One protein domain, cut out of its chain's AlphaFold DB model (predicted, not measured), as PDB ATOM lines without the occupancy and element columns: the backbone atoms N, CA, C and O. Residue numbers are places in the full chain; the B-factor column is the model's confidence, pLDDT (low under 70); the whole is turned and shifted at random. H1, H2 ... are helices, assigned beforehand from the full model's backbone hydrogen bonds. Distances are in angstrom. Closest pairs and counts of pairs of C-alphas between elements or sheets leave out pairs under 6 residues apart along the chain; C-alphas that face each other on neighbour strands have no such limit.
ATOM      1  N   GLY A 210     -61.931 -10.227 -33.899       72.31
ATOM      2  CA  GLY A 210     -61.545  -9.192 -34.863       72.31
ATOM      3  C   GLY A 210     -62.237  -9.342 -36.220       72.31
ATOM      4  O   GLY A 210     -62.843 -10.377 -36.504       72.31
ATOM      5  N   SER A 211     -62.149  -8.322 -37.069       86.62
ATOM      6  CA  SER A 211     -62.671  -8.383 -38.443       86.62
ATOM      7  C   SER A 211     -61.909  -9.408 -39.295       86.62
ATOM      8  O   SER A 211     -60.769  -9.782 -39.009       86.62
ATOM      9  N   ALA A 212     -62.497  -9.868 -40.397       88.06
ATOM     10  CA  ALA A 212     -61.847 -10.777 -41.339       88.06
ATOM     11  C   ALA A 212     -60.589 -10.165 -41.946       88.06
ATOM     12  O   ALA A 212     -59.647 -10.890 -42.270       88.06
ATOM     13  N   VAL A 213     -60.574  -8.838 -42.068       91.69
ATOM     14  CA  VAL A 213     -59.400  -8.077 -42.478       91.69
ATOM     15  C   VAL A 213     -58.307  -8.191 -41.419       91.69
ATOM     16  O   VAL A 213     -57.206  -8.608 -41.757       91.69
ATOM     17  N   GLU A 214     -58.604  -7.948 -40.143       91.38
ATOM     18  CA  GLU A 214     -57.623  -8.096 -39.054       91.38
ATOM     19  C   GLU A 214     -57.082  -9.531 -38.963       91.38
ATOM     20  O   GLU A 214     -55.878  -9.746 -38.823       91.38
ATOM     21  N   ARG A 215     -57.946 -10.543 -39.128       92.19
ATOM     22  CA  ARG A 215     -57.506 -11.949 -39.175       92.19
ATOM     23  C   ARG A 215     -56.607 -12.237 -40.376       92.19
ATOM     24  O   ARG A 215     -55.681 -13.041 -40.254       92.19
ATOM     25  N   LEU A 216     -56.861 -11.609 -41.525       94.00
ATOM     26  CA  LEU A 216     -55.999 -11.699 -42.703       94.00
ATOM     27  C   LEU A 216     -54.634 -11.054 -42.447       94.00
ATOM     28  O   LEU A 216     -53.619 -11.673 -42.753       94.00
ATOM     29  N   GLU A 217     -54.597  -9.855 -41.873       92.88
ATOM     30  CA  GLU A 217     -53.353  -9.151 -41.539       92.88
ATOM     31  C   GLU A 217     -52.514  -9.959 -40.549       92.88
ATOM     32  O   GLU A 217     -51.354 -10.273 -40.825       92.88
ATOM     33  N   HIS A 218     -53.135 -10.413 -39.458       91.62
ATOM     34  CA  HIS A 218     -52.491 -11.265 -38.465       91.62
ATOM     35  C   HIS A 218     -52.004 -12.591 -39.072       91.62
ATOM     36  O   HIS A 218     -50.927 -13.082 -38.736       91.62
ATOM     37  N   PHE A 219     -52.759 -13.188 -40.001       91.62
ATOM     38  CA  PHE A 219     -52.322 -14.376 -40.734       91.62
ATOM     39  C   PHE A 219     -51.079 -14.102 -41.594       91.62
ATOM     40  O   PHE A 219     -50.130 -14.887 -41.552       91.62
ATOM     41  N   LEU A 220     -51.067 -13.008 -42.360       89.00
ATOM     42  CA  LEU A 220     -49.932 -12.628 -43.205       89.00
ATOM     43  C   LEU A 220     -48.675 -12.364 -42.367       89.00
ATOM     44  O   LEU A 220     -47.587 -12.813 -42.733       89.00
ATOM     45  N   GLU A 221     -48.822 -11.701 -41.224       86.75
ATOM     46  CA  GLU A 221     -47.723 -11.431 -40.300       86.75
ATOM     47  C   GLU A 221     -47.208 -12.717 -39.637       86.75
ATOM     48  O   GLU A 221     -46.006 -13.000 -39.649       86.75
ATOM     49  N   ARG A 222     -48.112 -13.546 -39.106       85.50
ATOM     50  CA  ARG A 222     -47.740 -14.749 -38.358       85.50
ATOM     51  C   ARG A 222     -47.163 -15.846 -39.245       85.50
ATOM     52  O   ARG A 222     -46.140 -16.430 -38.904       85.50
ATOM     53  N   GLU A 223     -47.837 -16.159 -40.349       84.25
ATOM     54  CA  GLU A 223     -47.484 -17.307 -41.191       84.25
ATOM     55  C   GLU A 223     -46.447 -16.942 -42.253       84.25
ATOM     56  O   GLU A 223     -45.626 -17.785 -42.612       84.25
ATOM     57  N   TYR A 224     -46.460 -15.701 -42.754       82.38
ATOM     58  CA  TYR A 224     -45.604 -15.284 -43.869       82.38
ATOM     59  C   TYR A 224     -44.639 -14.142 -43.539       82.38
ATOM     60  O   TYR A 224     -43.778 -13.843 -44.371       82.38
ATOM     61  N   HIS A 225     -44.723 -13.555 -42.340       78.88
ATOM     62  CA  HIS A 225     -43.916 -12.408 -41.906       78.88
ATOM     63  C   HIS A 225     -44.067 -11.182 -42.807       78.88
ATOM     64  O   HIS A 225     -43.092 -10.486 -43.098       78.88
ATOM     65  N   VAL A 226     -45.301 -10.945 -43.256       81.81
ATOM     66  CA  VAL A 226     -45.682  -9.807 -44.091       81.81
ATOM     67  C   VAL A 226     -46.631  -8.910 -43.311       81.81
ATOM     68  O   VAL A 226     -47.797  -9.251 -43.130       81.81
ATOM     69  N   THR A 227     -46.146  -7.742 -42.900       85.12
ATOM     70  CA  THR A 227     -46.988  -6.684 -42.337       85.12
ATOM     71  C   THR A 227     -47.591  -5.885 -43.487       85.12
ATOM     72  O   THR A 227     -46.872  -5.244 -44.256       85.12
ATOM     73  N   GLN A 228     -48.908  -5.957 -43.649       86.94
ATOM     74  CA  GLN A 228     -49.617  -5.272 -44.725       86.94
ATOM     75  C   GLN A 228     -50.998  -4.854 -44.243       86.94
ATOM     76  O   GLN A 228     -51.788  -5.716 -43.882       86.94
ATOM     77  N   ASN A 229     -51.308  -3.560 -44.343       90.12
ATOM     78  CA  ASN A 229     -52.675  -3.078 -44.173       90.12
ATOM     79  C   ASN A 229     -53.549  -3.616 -45.324       90.12
ATOM     80  O   ASN A 229     -53.223  -3.428 -46.504       90.12
ATOM     81  N   CYS A 230     -54.611  -4.327 -44.963       92.06
ATOM     82  CA  CYS A 230     -55.578  -4.981 -45.832       92.06
ATOM     83  C   CYS A 230     -56.967  -4.322 -45.770       92.06
ATOM     84  O   CYS A 230     -57.925  -4.859 -46.333       92.06
ATOM     85  N   ALA A 231     -57.098  -3.161 -45.124       90.19
ATOM     86  CA  ALA A 231     -58.316  -2.364 -45.162       90.19
ATOM     87  C   ALA A 231     -58.698  -2.044 -46.615       90.19
ATOM     88  O   ALA A 231     -57.862  -1.676 -47.440       90.19
ATOM     89  N   GLY A 232     -59.975  -2.232 -46.946       87.12
ATOM     90  CA  GLY A 232     -60.475  -1.990 -48.299       87.12
ATOM     91  C   GLY A 232     -59.966  -2.974 -49.364       87.12
ATOM     92  O   GLY A 232     -60.058  -2.685 -50.557       87.12
ATOM     93  N   ILE A 233     -59.443  -4.149 -48.981       91.12
ATOM     94  CA  ILE A 233     -58.939  -5.148 -49.944       91.12
ATOM     95  C   ILE A 233     -59.982  -5.542 -51.002       91.12
ATOM     96  O   ILE A 233     -59.617  -5.823 -52.140       91.12
ATOM     97  N   GLY A 234     -61.275  -5.509 -50.663       86.25
ATOM     98  CA  GLY A 234     -62.376  -5.753 -51.599       86.25
ATOM     99  C   GLY A 234     -62.472  -4.727 -52.736       86.25
ATOM    100  O   GLY A 234     -62.960  -5.060 -53.817       86.25
ATOM    101  N   GLN A 235     -61.991  -3.501 -52.511       88.12
ATOM    102  CA  GLN A 235     -62.066  -2.367 -53.436       88.12
ATOM    103  C   GLN A 235     -60.734  -2.059 -54.138       88.12
ATOM    104  O   GLN A 235     -60.742  -1.319 -55.119       88.12
ATOM    105  N   ASP A 236     -59.613  -2.640 -53.692       90.75
ATOM    106  CA  ASP A 236     -58.295  -2.506 -54.329       90.75
ATOM    107  C   ASP A 236     -57.866  -3.824 -55.020       90.75
ATOM    108  O   ASP A 236     -57.259  -4.709 -54.399       90.75
ATOM    109  N   PRO A 237     -58.108  -3.969 -56.343       89.19
ATOM    110  CA  PRO A 237     -57.676  -5.137 -57.110       89.19
ATOM    111  C   PRO A 237     -56.155  -5.332 -57.129       89.19
ATOM    112  O   PRO A 237     -55.671  -6.454 -57.306       89.19
ATOM    113  N   GLY A 238     -55.383  -4.254 -56.980       87.69
ATOM    114  CA  GLY A 238     -53.930  -4.307 -56.909       87.69
ATOM    115  C   GLY A 238     -53.478  -4.985 -55.622       87.69
ATOM    116  O   GLY A 238     -52.726  -5.963 -55.675       87.69
ATOM    117  N   LEU A 239     -53.973  -4.512 -54.478       90.44
ATOM    118  CA  LEU A 239     -53.709  -5.105 -53.168       90.44
ATOM    119  C   LEU A 239     -54.188  -6.552 -53.097       90.44
ATOM    120  O   LEU A 239     -53.390  -7.433 -52.776       90.44
ATOM    121  N   MET A 240     -55.431  -6.823 -53.492       93.19
ATOM    122  CA  MET A 240     -55.978  -8.180 -53.514       93.19
ATOM    123  C   MET A 240     -55.161  -9.115 -54.407       93.19
ATOM    124  O   MET A 240     -54.847 -10.242 -54.022       93.19
ATOM    125  N   GLY A 241     -54.772  -8.644 -55.594       90.19
ATOM    126  CA  GLY A 241     -53.938  -9.405 -56.514       90.19
ATOM    127  C   GLY A 241     -52.577  -9.753 -55.913       90.19
ATOM    128  O   GLY A 241     -52.086 -10.861 -56.128       90.19
ATOM    129  N   ARG A 242     -51.972  -8.841 -55.143       88.44
ATOM    130  CA  ARG A 242     -50.698  -9.073 -54.452       88.44
ATOM    131  C   ARG A 242     -50.852 -10.012 -53.252       88.44
ATOM    132  O   ARG A 242     -50.135 -11.007 -53.181       88.44
ATOM    133  N   VAL A 243     -51.824  -9.773 -52.371       91.94
ATOM    134  CA  VAL A 243     -52.117 -10.646 -51.218       91.94
ATOM    135  C   VAL A 243     -52.451 -12.063 -51.681       91.94
ATOM    136  O   VAL A 243     -51.840 -13.023 -51.217       91.94
ATOM    137  N   GLY A 244     -53.330 -12.216 -52.675       91.81
ATOM    138  CA  GLY A 244     -53.692 -13.524 -53.218       91.81
ATOM    139  C   GLY A 244     -52.496 -14.300 -53.784       91.81
ATOM    140  O   GLY A 244     -52.457 -15.527 -53.689       91.81
ATOM    141  N   ARG A 245     -51.481 -13.608 -54.325       86.50
ATOM    142  CA  ARG A 245     -50.218 -14.241 -54.741       86.50
ATOM    143  C   ARG A 245     -49.386 -14.705 -53.557       86.50
ATOM    144  O   ARG A 245     -48.899 -15.829 -53.599       86.50
ATOM    145  N   VAL A 246     -49.231 -13.865 -52.534       86.69
ATOM    146  CA  VAL A 246     -48.490 -14.216 -51.313       86.69
ATOM    147  C   VAL A 246     -49.104 -15.453 -50.667       86.69
ATOM    148  O   VAL A 246     -48.387 -16.415 -50.413       86.69
ATOM    149  N   VAL A 247     -50.434 -15.489 -50.523       90.31
ATOM    150  CA  VAL A 247     -51.161 -16.653 -49.995       90.31
ATOM    151  C   VAL A 247     -50.910 -17.902 -50.839       90.31
ATOM    152  O   VAL A 247     -50.531 -18.943 -50.307       90.31
ATOM    153  N   LEU A 248     -51.072 -17.805 -52.162       87.81
ATOM    154  CA  LEU A 248     -50.900 -18.944 -53.067       87.81
ATOM    155  C   LEU A 248     -49.462 -19.495 -53.069       87.81
ATOM    156  O   LEU A 248     -49.264 -20.707 -53.164       87.81
ATOM    157  N   CYS A 249     -48.461 -18.616 -53.002       82.06
ATOM    158  CA  CYS A 249     -47.048 -18.990 -53.003       82.06
ATOM    159  C   CYS A 249     -46.589 -19.526 -51.645       82.06
ATOM    160  O   CYS A 249     -45.893 -20.542 -51.610       82.06
ATOM    161  N   GLY A 250     -47.025 -18.906 -50.545       80.12
ATOM    162  CA  GLY A 250     -46.723 -19.354 -49.186       80.12
ATOM    163  C   GLY A 250     -47.164 -20.799 -48.944       80.12
ATOM    164  O   GLY A 250     -46.401 -21.601 -48.410       80.12
ATOM    165  N   GLU A 251     -48.335 -21.186 -49.459       81.75
ATOM    166  CA  GLU A 251     -48.845 -22.559 -49.352       81.75
ATOM    167  C   GLU A 251     -48.071 -23.600 -50.171       81.75
ATOM    168  O   GLU A 251     -48.044 -24.777 -49.805       81.75
ATOM    169  N   ARG A 252     -47.496 -23.208 -51.315       69.94
ATOM    170  CA  ARG A 252     -46.795 -24.139 -52.214       69.94
ATOM    171  C   ARG A 252     -45.342 -24.331 -51.805       69.94
ATOM    172  O   ARG A 252     -44.846 -25.455 -51.841       69.94
ATOM    173  N   ASP A 253     -44.681 -23.233 -51.459       62.00
ATOM    174  CA  ASP A 253     -43.224 -23.178 -51.399       62.00
ATOM    175  C   ASP A 253     -42.703 -23.019 -49.955       62.00
ATOM    176  O   ASP A 253     -41.495 -23.106 -49.740       62.00
ATOM    177  N   GLY A 254     -43.583 -22.814 -48.959       55.78
ATOM    178  CA  GLY A 254     -43.184 -22.571 -47.564       55.78
ATOM    179  C   GLY A 254     -42.271 -21.350 -47.412       55.78
ATOM    180  O   GLY A 254     -41.460 -21.289 -46.488       55.78
ATOM    181  N   VAL A 255     -42.340 -20.421 -48.371       55.19
ATOM    182  CA  VAL A 255     -41.455 -19.260 -48.457       55.19
ATOM    183  C   VAL A 255     -41.929 -18.230 -47.447       55.19
ATOM    184  O   VAL A 255     -43.023 -17.684 -47.563       55.19
ATOM    185  N   LEU A 256     -41.083 -17.987 -46.454       53.25
ATOM    186  CA  LEU A 256     -41.223 -16.881 -45.523       53.25
ATOM    187  C   LEU A 256     -40.685 -15.624 -46.207       53.25
ATOM    188  O   LEU A 256     -39.551 -15.628 -46.678       53.25
ATOM    189  N   PHE A 257     -41.468 -14.551 -46.254       61.50
ATOM    190  CA  PHE A 257     -41.082 -13.290 -46.891       61.50
ATOM    191  C   PHE A 257     -40.608 -12.264 -45.856       61.50
ATOM    192  O   PHE A 257     -40.953 -11.084 -45.904       61.50
ATOM    193  N   ARG A 258     -39.845 -12.738 -44.867       54.75
ATOM    194  CA  ARG A 258     -39.488 -11.944 -43.691       54.75
ATOM    195  C   ARG A 258     -38.695 -10.700 -44.100       54.75
ATOM    196  O   ARG A 258     -37.639 -10.816 -44.715       54.75
ATOM    197  N   GLY A 259     -39.210  -9.525 -43.737       53.22
ATOM    198  CA  GLY A 259     -38.586  -8.233 -44.045       53.22
ATOM    199  C   GLY A 259     -38.776  -7.764 -45.494       53.22
ATOM    200  O   GLY A 259     -38.019  -6.917 -45.965       53.22
ATOM    201  N   MET A 260     -39.739  -8.313 -46.240       61.75
ATOM    202  CA  MET A 260     -40.071  -7.863 -47.595       61.75
ATOM    203  C   MET A 260     -41.440  -7.187 -47.631       61.75
ATOM    204  O   MET A 260     -42.412  -7.703 -47.087       61.75
ATOM    205  N   SER A 261     -41.544  -6.061 -48.342       68.56
ATOM    206  CA  SER A 261     -42.852  -5.474 -48.637       68.56
ATOM    207  C   SER A 261     -43.635  -6.360 -49.610       68.56
ATOM    208  O   SER A 261     -43.059  -7.035 -50.468       68.56
ATOM    209  N   LEU A 262     -44.967  -6.312 -49.538       73.31
ATOM    210  CA  LEU A 262     -45.870  -7.059 -50.422       73.31
ATOM    211  C   LEU A 262     -45.559  -6.843 -51.917       73.31
ATOM    212  O   LEU A 262     -45.629  -7.771 -52.730       73.31
ATOM    213  N   ASN A 263     -45.175  -5.613 -52.277       68.31
ATOM    214  CA  ASN A 263     -44.719  -5.270 -53.621       68.31
ATOM    215  C   ASN A 263     -43.430  -6.013 -53.975       68.31
ATOM    216  O   ASN A 263     -43.379  -6.654 -55.021       68.31
ATOM    217  N   HIS A 264     -42.419  -5.979 -53.106       66.00
ATOM    218  CA  HIS A 264     -41.141  -6.646 -53.346       66.00
ATOM    219  C   HIS A 264     -41.305  -8.159 -53.521       66.00
ATOM    220  O   HIS A 264     -40.779  -8.728 -54.472       66.00
ATOM    221  N   ILE A 265     -42.145  -8.784 -52.695       70.50
ATOM    222  CA  ILE A 265     -42.490 -10.205 -52.814       70.50
ATOM    223  C   ILE A 265     -43.077 -10.511 -54.193       70.50
ATOM    224  O   ILE A 265     -42.657 -11.440 -54.879       70.50
ATOM    225  N   CYS A 266     -44.052  -9.714 -54.631       69.69
ATOM    226  CA  CYS A 266     -44.687  -9.913 -55.931       69.69
ATOM    227  C   CYS A 266     -43.711  -9.733 -57.097       69.69
ATOM    228  O   CYS A 266     -43.849 -10.404 -58.120       69.69
ATOM    229  N   LEU A 267     -42.738  -8.843 -56.940       67.19
ATOM    230  CA  LEU A 267     -41.700  -8.595 -57.927       67.19
ATOM    231  C   LEU A 267     -40.703  -9.756 -57.998       67.19
ATOM    232  O   LEU A 267     -40.418 -10.226 -59.095       67.19
ATOM    233  N   GLU A 268     -40.253 -10.292 -56.862       65.06
ATOM    234  CA  GLU A 268     -39.432 -11.508 -56.841       65.06
ATOM    235  C   GLU A 268     -40.168 -12.689 -57.483       65.06
ATOM    236  O   GLU A 268     -39.616 -13.382 -58.338       65.06
ATOM    237  N   LEU A 269     -41.446 -12.874 -57.146       68.44
ATOM    238  CA  LEU A 269     -42.283 -13.914 -57.740       68.44
ATOM    239  C   LEU A 269     -42.454 -13.739 -59.260       68.44
ATOM    240  O   LEU A 269     -42.561 -14.737 -59.973       68.44
ATOM    241  N   ASP A 270     -42.502 -12.502 -59.767       65.31
ATOM    242  CA  ASP A 270     -42.547 -12.232 -61.211       65.31
ATOM    243  C   ASP A 270     -41.250 -12.662 -61.898       65.31
ATOM    244  O   ASP A 270     -41.303 -13.294 -62.952       65.31
ATOM    245  N   VAL A 271     -40.096 -12.380 -61.287       58.75
ATOM    246  CA  VAL A 271     -38.806 -12.797 -61.845       58.75
ATOM    247  C   VAL A 271     -38.645 -14.317 -61.788       58.75
ATOM    248  O   VAL A 271     -38.284 -14.947 -62.778       58.75
ATOM    249  N   MET A 272     -39.021 -14.945 -60.672       56.97
ATOM    250  CA  MET A 272     -39.010 -16.406 -60.536       56.97
ATOM    251  C   MET A 272     -39.923 -17.099 -61.558       56.97
ATOM    252  O   MET A 272     -39.617 -18.206 -61.996       56.97
ATOM    253  N   SER A 273     -41.040 -16.467 -61.937       57.41
ATOM    254  CA  SER A 273     -41.942 -16.976 -62.974       57.41
ATOM    255  C   SER A 273     -41.392 -16.783 -64.390       57.41
ATOM    256  O   SER A 273     -41.718 -17.589 -65.258       57.41
TER     257      SER A 273
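Overview. This is residues 210 to 273 of the 440 residues of an uncharacterized protein of Liparis tanakae (Tanaka's snailfish) (UniProt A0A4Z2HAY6). Three helices that run the same way at steep tilts make this small domain: the longest, H2, is in the middle, with the first part of H3 packed on it and the end of H1 near its later part, while H1 and H3 stay apart. A long link folds back from the end of H1 to the beginning of H2. The printed part has 64 residues, with three named helices in the order H1, H2, H3 and no named strand, so its class is all helix. It is compact, with a radius of gyration of the C-alphas of 11.1 A and spans of 33 by 23 by 19 A.

Along the chain. Find C-alpha 212 at (-61.847, -10.777, -41.339); from there H1, residues 212 to 224, runs 17.0 A. Next look at Pro 237, with its C-alpha at (-57.676, -5.137, -57.110), where H2, residues 237 to 253, begins its 23.8 A. H3, residues 262 to 273, runs 16.5 A to C-alpha 273 at (-41.942, -16.976, -62.974).

Arrangement. Look first at H2 and H3, which touch through residues 242 to 246 of H2 and 262 to 266 of H3 alone. Their closest C-alphas, those of Arg 242 and Cys 266, are 6.2 A apart, and their lines stand at a steep tilt of 59 degrees, the same way. H1 and H2 are close but not clearly touching; their closest C-alphas, those of Tyr 224 and Gly 250, are 6.8 A apart. They run the same way at a steep tilt of 41 degrees. H1 and H3 are apart. In H1 and H3 every O i to N i+4 pair is within hydrogen-bond range; in H2, 12 of 13 are.

Size, cuts and confidence. The two C-alphas farthest apart, those of Gly 210 and Val 271, are 35.5 A apart. The printed part has no cut. Residues 225 to 236 form the long link from H1 to H2, and the link from H2 to H3 is short. The mean pLDDT of the printed part is 79.2; you will find values under 70 at residues 252 to 261, 263 to 264 and 266 to 273.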